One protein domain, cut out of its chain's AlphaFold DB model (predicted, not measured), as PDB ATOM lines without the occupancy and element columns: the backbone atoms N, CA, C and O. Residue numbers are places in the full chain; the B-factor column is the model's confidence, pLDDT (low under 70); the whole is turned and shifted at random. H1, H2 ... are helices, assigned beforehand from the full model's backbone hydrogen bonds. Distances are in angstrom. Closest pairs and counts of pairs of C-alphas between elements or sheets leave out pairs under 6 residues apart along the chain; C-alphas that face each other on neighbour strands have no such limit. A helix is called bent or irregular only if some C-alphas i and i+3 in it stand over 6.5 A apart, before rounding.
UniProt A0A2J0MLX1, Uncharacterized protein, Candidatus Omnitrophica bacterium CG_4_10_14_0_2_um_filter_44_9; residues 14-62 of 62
ATOM      1  N   SER A  14      13.107  -7.600  16.840       98.50
ATOM      2  CA  SER A  14      12.429  -6.671  15.927       98.50
ATOM      3  C   SER A  14      11.646  -7.426  14.856       98.50
ATOM      4  O   SER A  14      10.479  -7.124  14.623       98.50
ATOM      5  N   GLU A  15      12.261  -8.446  14.255       98.38
ATOM      6  CA  GLU A  15      11.580  -9.315  13.292       98.38
ATOM      7  C   GLU A  15      10.427 -10.069  13.953       98.38
ATOM      8  O   GLU A  15       9.356 -10.182  13.369       98.38
ATOM      9  N   PHE A  16      10.598 -10.539  15.193       98.19
ATOM     10  CA  PHE A  16       9.512 -11.184  15.924       98.19
ATOM     11  C   PHE A  16       8.303 -10.252  16.066       98.19
ATOM     12  O   PHE A  16       7.189 -10.657  15.745       98.19
ATOM     13  N   ILE A  17       8.519  -9.000  16.486       98.56
ATOM     14  CA  ILE A  17       7.446  -8.004  16.612       98.56
ATOM     15  C   ILE A  17       6.779  -7.760  15.256       98.56
ATOM     16  O   ILE A  17       5.558  -7.837  15.171       98.56
ATOM     17  N   GLU A  18       7.556  -7.540  14.192       98.44
ATOM     18  CA  GLU A  18       7.029  -7.328  12.838       98.44
ATOM     19  C   GLU A  18       6.135  -8.491  12.383       98.44
ATOM     20  O   GLU A  18       5.008  -8.283  11.930       98.44
ATOM     21  N   LYS A  19       6.611  -9.731  12.536       98.12
ATOM     22  CA  LYS A  19       5.862 -10.920  12.116       98.12
ATOM     23  C   LYS A  19       4.621 -11.147  12.972       98.12
ATOM     24  O   LYS A  19       3.594 -11.549  12.435       98.12
ATOM     25  N   MET A  20       4.684 -10.865  14.272       98.31
ATOM     26  CA  MET A  20       3.509 -10.939  15.144       98.31
ATOM     27  C   MET A  20       2.467  -9.881  14.780       98.31
ATOM     28  O   MET A  20       1.287 -10.218  14.696       98.31
ATOM     29  N   SER A  21       2.880  -8.643  14.497       98.44
ATOM     30  CA  SER A  21       1.971  -7.589  14.031       98.44
ATOM     31  C   SER A  21       1.277  -7.989  12.730       98.44
ATOM     32  O   SER A  21       0.054  -7.926  12.656       98.44
ATOM     33  N   ALA A  22       2.018  -8.527  11.753       97.94
ATOM     34  CA  ALA A  22       1.437  -9.008  10.498       97.94
ATOM     35  C   ALA A  22       0.362 -10.096  10.708       97.94
ATOM     36  O   ALA A  22      -0.640 -10.124  10.000       97.94
ATOM     37  N   LEU A  23       0.544 -10.988  11.691       98.25
ATOM     38  CA  LEU A  23      -0.446 -12.022  12.022       98.25
ATOM     39  C   LEU A  23      -1.692 -11.472  12.726       98.25
ATOM     40  O   LEU A  23      -2.768 -12.047  12.579       98.25
ATOM     41  N   ILE A  24      -1.539 -10.411  13.519       98.12
ATOM     42  CA  ILE A  24      -2.648  -9.756  14.224       98.12
ATOM     43  C   ILE A  24      -3.483  -8.925  13.243       98.12
ATOM     44  O   ILE A  24      -4.708  -8.915  13.337       98.12
ATOM     45  N   GLU A  25      -2.825  -8.244  12.306       98.56
ATOM     46  CA  GLU A  25      -3.466  -7.365  11.322       98.56
ATOM     47  C   GLU A  25      -4.156  -8.139  10.186       98.56
ATOM     48  O   GLU A  25      -5.183  -7.686   9.679       98.56
ATOM     49  N   ASP A  26      -3.644  -9.317   9.810       98.19
ATOM     50  CA  ASP A  26      -4.227 -10.182   8.779       98.19
ATOM     51  C   ASP A  26      -4.642 -11.550   9.358       98.19
ATOM     52  O   ASP A  26      -3.878 -12.523   9.416       98.19
ATOM     53  N   GLU A  27      -5.917 -11.654   9.742       97.88
ATOM     54  CA  GLU A  27      -6.510 -12.903  10.236       97.88
ATOM     55  C   GLU A  27      -6.447 -14.036   9.186       97.88
ATOM     56  O   GLU A  27      -6.305 -15.217   9.529       97.88
ATOM     57  N   GLY A  28      -6.532 -13.696   7.895       98.44
ATOM     58  CA  GLY A  28      -6.461 -14.654   6.792       98.44
ATOM     59  C   GLY A  28      -5.078 -15.290   6.681       98.44
ATOM     60  O   GLY A  28      -4.965 -16.515   6.551       98.44
ATOM     61  N   LEU A  29      -4.026 -14.477   6.803       98.12
ATOM     62  CA  LEU A  29      -2.642 -14.930   6.911       98.12
ATOM     63  C   LEU A  29      -2.472 -15.875   8.104       98.12
ATOM     64  O   LEU A  29      -1.985 -16.994   7.925       98.12
ATOM     65  N   CYS A  30      -2.929 -15.470   9.291       98.25
ATOM     66  CA  CYS A  30      -2.812 -16.271  10.510       98.25
ATOM     67  C   CYS A  30      -3.481 -17.649  10.369       98.25
ATOM     68  O   CYS A  30      -2.843 -18.688  10.581       98.25
ATOM     69  N   LYS A  31      -4.737 -17.688   9.898       98.38
ATOM     70  CA  LYS A  31      -5.470 -18.945   9.659       98.38
ATOM     71  C   LYS A  31      -4.786 -19.827   8.620       98.38
ATOM     72  O   LYS A  31      -4.717 -21.046   8.800       98.38
ATOM     73  N   ARG A  32      -4.281 -19.236   7.532       98.38
ATOM     74  CA  ARG A  32      -3.572 -19.977   6.482       98.38
ATOM     75  C   ARG A  32      -2.316 -20.636   7.039       98.38
ATOM     76  O   ARG A  32      -2.192 -21.850   6.905       98.38
ATOM     77  N   LEU A  33      -1.428 -19.880   7.688       98.06
ATOM     78  CA  LEU A  33      -0.183 -20.435   8.235       98.06
ATOM     79  C   LEU A  33      -0.459 -21.516   9.287       98.06
ATOM     80  O   LEU A  33       0.191 -22.559   9.263       98.06
ATOM     81  N   GLY A  34      -1.457 -21.316  10.156       97.69
ATOM     82  CA  GLY A  34      -1.859 -22.314  11.151       97.69
ATOM     83  C   GLY A  34      -2.349 -23.625  10.526       97.69
ATOM     84  O   GLY A  34      -1.970 -24.709  10.977       97.69
ATOM     85  N   ARG A  35      -3.138 -23.552   9.447       98.06
ATOM     86  CA  ARG A  35      -3.585 -24.743   8.708       98.06
ATOM     87  C   ARG A  35      -2.411 -25.489   8.073       98.06
ATOM     88  O   ARG A  35      -2.327 -26.706   8.224       98.06
ATOM     89  N   GLU A  36      -1.512 -24.780   7.394       97.62
ATOM     90  CA  GLU A  36      -0.324 -25.394   6.782       97.62
ATOM     91  C   GLU A  36       0.595 -26.019   7.848       97.62
ATOM     92  O   GLU A  36       1.125 -27.114   7.652       97.62
ATOM     93  N   ALA A  37       0.741 -25.376   9.014       96.31
ATOM     94  CA  ALA A  37       1.494 -25.912  10.149       96.31
ATOM     95  C   ALA A  37       0.900 -27.217  10.674       96.31
ATOM     96  O   ALA A  37       1.629 -28.195  10.855       96.31
ATOM     97  N   ARG A  38      -0.424 -27.264  10.852       95.56
ATOM     98  CA  ARG A  38      -1.120 -28.482  11.273       95.56
ATOM     99  C   ARG A  38      -0.899 -29.626  10.283       95.56
ATOM    100  O   ARG A  38      -0.515 -30.717  10.700       95.56
ATOM    101  N   GLN A  39      -1.098 -29.374   8.991       94.81
ATOM    102  CA  GLN A  39      -0.917 -30.393   7.954       94.81
ATOM    103  C   GLN A  39       0.523 -30.919   7.907       94.81
ATOM    104  O   GLN A  39       0.737 -32.117   7.720       94.81
ATOM    105  N   ASP A  40       1.517 -30.045   8.084       93.88
ATOM    106  CA  ASP A  40       2.921 -30.457   8.136       93.88
ATOM    107  C   ASP A  40       3.212 -31.352   9.343       93.88
ATOM    108  O   ASP A  40       3.954 -32.328   9.206       93.88
ATOM    109  N   VAL A  41       2.621 -31.052  10.504       91.69
ATOM    110  CA  VAL A  41       2.796 -31.869  11.710       91.69
ATOM    111  C   VAL A  41       2.149 -33.239  11.546       91.69
ATOM    112  O   VAL A  41       2.798 -34.252  11.801       91.69
ATOM    113  N   GLU A  42       0.911 -33.288  11.059       91.69
ATOM    114  CA  GLU A  42       0.185 -34.544  10.829       91.69
ATOM    115  C   GLU A  42       0.936 -35.466   9.852       91.69
ATOM    116  O   GLU A  42       0.996 -36.678  10.058       91.69
ATOM    117  N   LYS A  43       1.583 -34.901   8.824       88.44
ATOM    118  CA  LYS A  43       2.376 -35.670   7.852       88.44
ATOM    119  C   LYS A  43       3.703 -36.185   8.410       88.44
ATOM    120  O   LYS A  43       4.144 -37.250   7.989       88.44
ATOM    121  N   LYS A  44       4.364 -35.435   9.297       85.69
ATOM    122  CA  LYS A  44       5.752 -35.714   9.726       85.69
ATOM    123  C   LYS A  44       5.885 -36.340  11.105       85.69
ATOM    124  O   LYS A  44       6.897 -36.973  11.376       85.69
ATOM    125  N   TYR A  45       4.893 -36.160  11.967       84.69
ATOM    126  CA  TYR A  45       4.964 -36.570  13.369       84.69
ATOM    127  C   TYR A  45       3.751 -37.406  13.790       84.69
ATOM    128  O   TYR A  45       3.457 -37.519  14.977       84.69
ATOM    129  N   SER A  46       3.028 -38.006  12.837       86.69
ATOM    130  CA  SER A  46       1.987 -38.970  13.192       86.69
ATOM    131  C   SER A  46       2.597 -40.182  13.897       86.69
ATOM    132  O   SER A  46       3.646 -40.693  13.499       86.69
ATOM    133  N   LEU A  47       1.899 -40.686  14.919       85.06
ATOM    134  CA  LEU A  47       2.287 -41.905  15.636       85.06
ATOM    135  C   LEU A  47       2.495 -43.089  14.686       85.06
ATOM    136  O   LEU A  47       3.403 -43.887  14.886       85.06
ATOM    137  N   ALA A  48       1.697 -43.173  13.619       85.00
ATOM    138  CA  ALA A  48       1.839 -44.205  12.597       85.00
ATOM    139  C   ALA A  48       3.187 -44.127  11.858       85.00
ATOM    140  O   ALA A  48       3.789 -45.162  11.575       85.00
ATOM    141  N   LEU A  49       3.668 -42.919  11.548       88.25
ATOM    142  CA  LEU A  49       4.967 -42.730  10.905       88.25
ATOM    143  C   LEU A  49       6.112 -43.002  11.886       88.25
ATOM    144  O   LEU A  49       7.019 -43.769  11.569       88.25
ATOM    145  N   LEU A  50       6.037 -42.421  13.084       91.38
ATOM    146  CA  LEU A  50       7.066 -42.573  14.115       91.38
ATOM    147  C   LEU A  50       7.203 -44.032  14.572       91.38
ATOM    148  O   LEU A  50       8.315 -44.514  14.756       91.38
ATOM    149  N   GLY A  51       6.091 -44.764  14.684       91.62
ATOM    150  CA  GLY A  51       6.097 -46.189  15.015       91.62
ATOM    151  C   GLY A  51       6.813 -47.037  13.963       91.62
ATOM    152  O   GLY A  51       7.607 -47.904  14.319       91.62
ATOM    153  N   LYS A  52       6.607 -46.747  12.669       91.75
ATOM    154  CA  LYS A  52       7.344 -47.415  11.581       91.75
ATOM    155  C   LYS A  52       8.839 -47.102  11.619       91.75
ATOM    156  O   LYS A  52       9.648 -47.999  11.416       91.75
ATOM    157  N   GLN A  53       9.209 -45.849  11.888       91.81
ATOM    158  CA  GLN A  53      10.617 -45.461  12.022       91.81
ATOM    159  C   GLN A  53      11.283 -46.168  13.205       91.81
ATOM    160  O   GLN A  53      12.367 -46.721  13.051       91.81
ATOM    161  N   LEU A  54      10.610 -46.213  14.358       94.75
ATOM    162  CA  LEU A  54      11.097 -46.928  15.535       94.75
ATOM    163  C   LEU A  54      11.275 -48.422  15.252       94.75
ATOM    164  O   LEU A  54      12.301 -48.986  15.612       94.75
ATOM    165  N   GLN A  55      10.309 -49.057  14.581       95.56
ATOM    166  CA  GLN A  55      10.425 -50.460  14.180       95.56
ATOM    167  C   GLN A  55      11.672 -50.703  13.318       95.56
ATOM    168  O   GLN A  55      12.389 -51.663  13.577       95.56
ATOM    169  N   GLY A  56      11.938 -49.839  12.334       95.81
ATOM    170  CA  GLY A  56      13.132 -49.941  11.491       95.81
ATOM    171  C   GLY A  56      14.424 -49.864  12.305       95.81
ATOM    172  O   GLY A  56      15.271 -50.740  12.187       95.81
ATOM    173  N   ILE A  57      14.522 -48.892  13.217       96.50
ATOM    174  CA  ILE A  57      15.681 -48.753  14.115       96.50
ATOM    175  C   ILE A  57      15.866 -50.010  14.978       96.50
ATOM    176  O   ILE A  57      16.984 -50.480  15.155       96.50
ATOM    177  N   LEU A  58      14.780 -50.574  15.515       96.94
ATOM    178  CA  LEU A  58      14.854 -51.793  16.324       96.94
ATOM    179  C   LEU A  58      15.335 -53.003  15.511       96.94
ATOM    180  O   LEU A  58      16.078 -53.815  16.050       96.94
ATOM    181  N   GLN A  59      14.940 -53.110  14.239       96.19
ATOM    182  CA  GLN A  59      15.390 -54.174  13.332       96.19
ATOM    183  C   GLN A  59      16.864 -54.037  12.928       96.19
ATOM    184  O   GLN A  59      17.513 -55.043  12.674       96.19
ATOM    185  N   GLU A  60      17.397 -52.816  12.862       96.06
ATOM    186  CA  GLU A  60      18.815 -52.568  12.555       96.06
ATOM    187  C   GLU A  60      19.755 -52.919  13.723       96.06
ATOM    188  O   GLU A  60      20.951 -53.115  13.513       96.06
ATOM    189  N   LEU A  61      19.229 -52.981  14.951       91.31
ATOM    190  CA  LEU A  61      19.995 -53.267  16.171       91.31
ATOM    191  C   LEU A  61      19.956 -54.741  16.601       91.31
ATOM    192  O   LEU A  61      20.738 -55.133  17.470       91.31
ATOM    193  N   SER A  62      19.023 -55.522  16.053       74.81
ATOM    194  CA  SER A  62      18.847 -56.960  16.306       74.81
ATOM    195  C   SER A  62      19.650 -57.814  15.337       74.81
ATOM    196  O   SER A  62      20.277 -58.787  15.809       74.81
TER     197      SER A  62
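What this domain is: This is residues 14 to 62 of the 62 residues of an uncharacterized protein of Candidatus Omnitrophica bacterium CG_4_10_14_0_2_um_filter_44_9 (UniProt A0A2J0MLX1). Three helices follow one another end to end as an open L: H2 and H3 make the long arm, and H1 turns off at the far end of H2 as the short arm. No helix lies side by side with another, and the chain does not fold back to make a core; H3 carries the long arm onward beyond H2. The printed part has 49 residues with three named helices, H1, H2 and H3 in that order along the chain, and no named strand, and its class is all helix. The whole is extended, with a radius of gyration of the C-alphas of 17.9 A, and its C-alphas span 54 by 22 by 8 A along their three main axes.

How they stand to each other: The longest helix by residues is H2, residues 27 to 44. Before it in the chain comes H1, residues 14 to 25. H1 and H2 only just touch, with 3 pairs of C-alphas within 8 A, and they touch only at the corner by their link. The closest C-alphas of the two helices are those of Leu 23 and Cys 30, 5.1 A apart. H1 touches H2 with residues 23 to 24 alone, and H2 touches H1 with residues 29 to 30 alone. Their lines stand at 71 degrees, only just about perpendicular, and their centres are 17.1 A apart. After H2 in the chain comes H3, residues 47 to 61. H2 and H3 meet only through their link. H1 and H3 are apart, with no C-alpha of the one within 8 A of the other. H3 touches no helix, and there is no hairpin among the three. Along the backbone, every pair of O of residue i and N of residue i+4 is within hydrogen-bond range in H1, H2 and H3.

Where its parts are: H2 has 18 residues, Glu 27 to Lys 44, and measures 25.9 A from first to last C-alpha. It begins at C-alpha 27, at (-6.510, -12.903, 10.236), and ends at C-alpha 44, at (5.752, -35.714, 9.726), where y has become much more negative while z has changed little. H1 has 12 residues, Ser 14 to Glu 25, and measures 16.6 A from first to last C-alpha. It starts at C-alpha 14, at (12.429, -6.671, 15.927), and from there to C-alpha 25 it is mainly x that falls. H3 has 15 residues, Leu 47 to Leu 61, and measures 21.0 A from first to last C-alpha. It ends at C-alpha 61, at (19.995, -53.267, 16.171). None of the three helices is bent.

The domain as a whole: The two C-alphas farthest apart in the domain are those of Glu 25 and Ser 62, at 54.6 A. The first and last printed C-alphas, those of Ser 14 and Ser 62, are 50.7 A apart. The printed part begins at residue 14 and ends at residue 62, the chain's last residue, and it has no cut. The link from H1 to H2 is tight, with 1 residue between them, and the link from H2 to H3 is tight, with 2 residues between them. Three stretches stand free, with no C-alpha 8 or more residues away along the chain within 10 A: residues 14 to 19, which belong to H1; residues 24 to 29, of which 27 to 29 belong to H2; and residues 34 to 62, of which 34 to 44 belong to H2 and 47 to 61 to H3. The mean pLDDT of the printed part is 94.5, with 98 for H1, 95 for H2 and 93 for H3, and no printed residue is under 70.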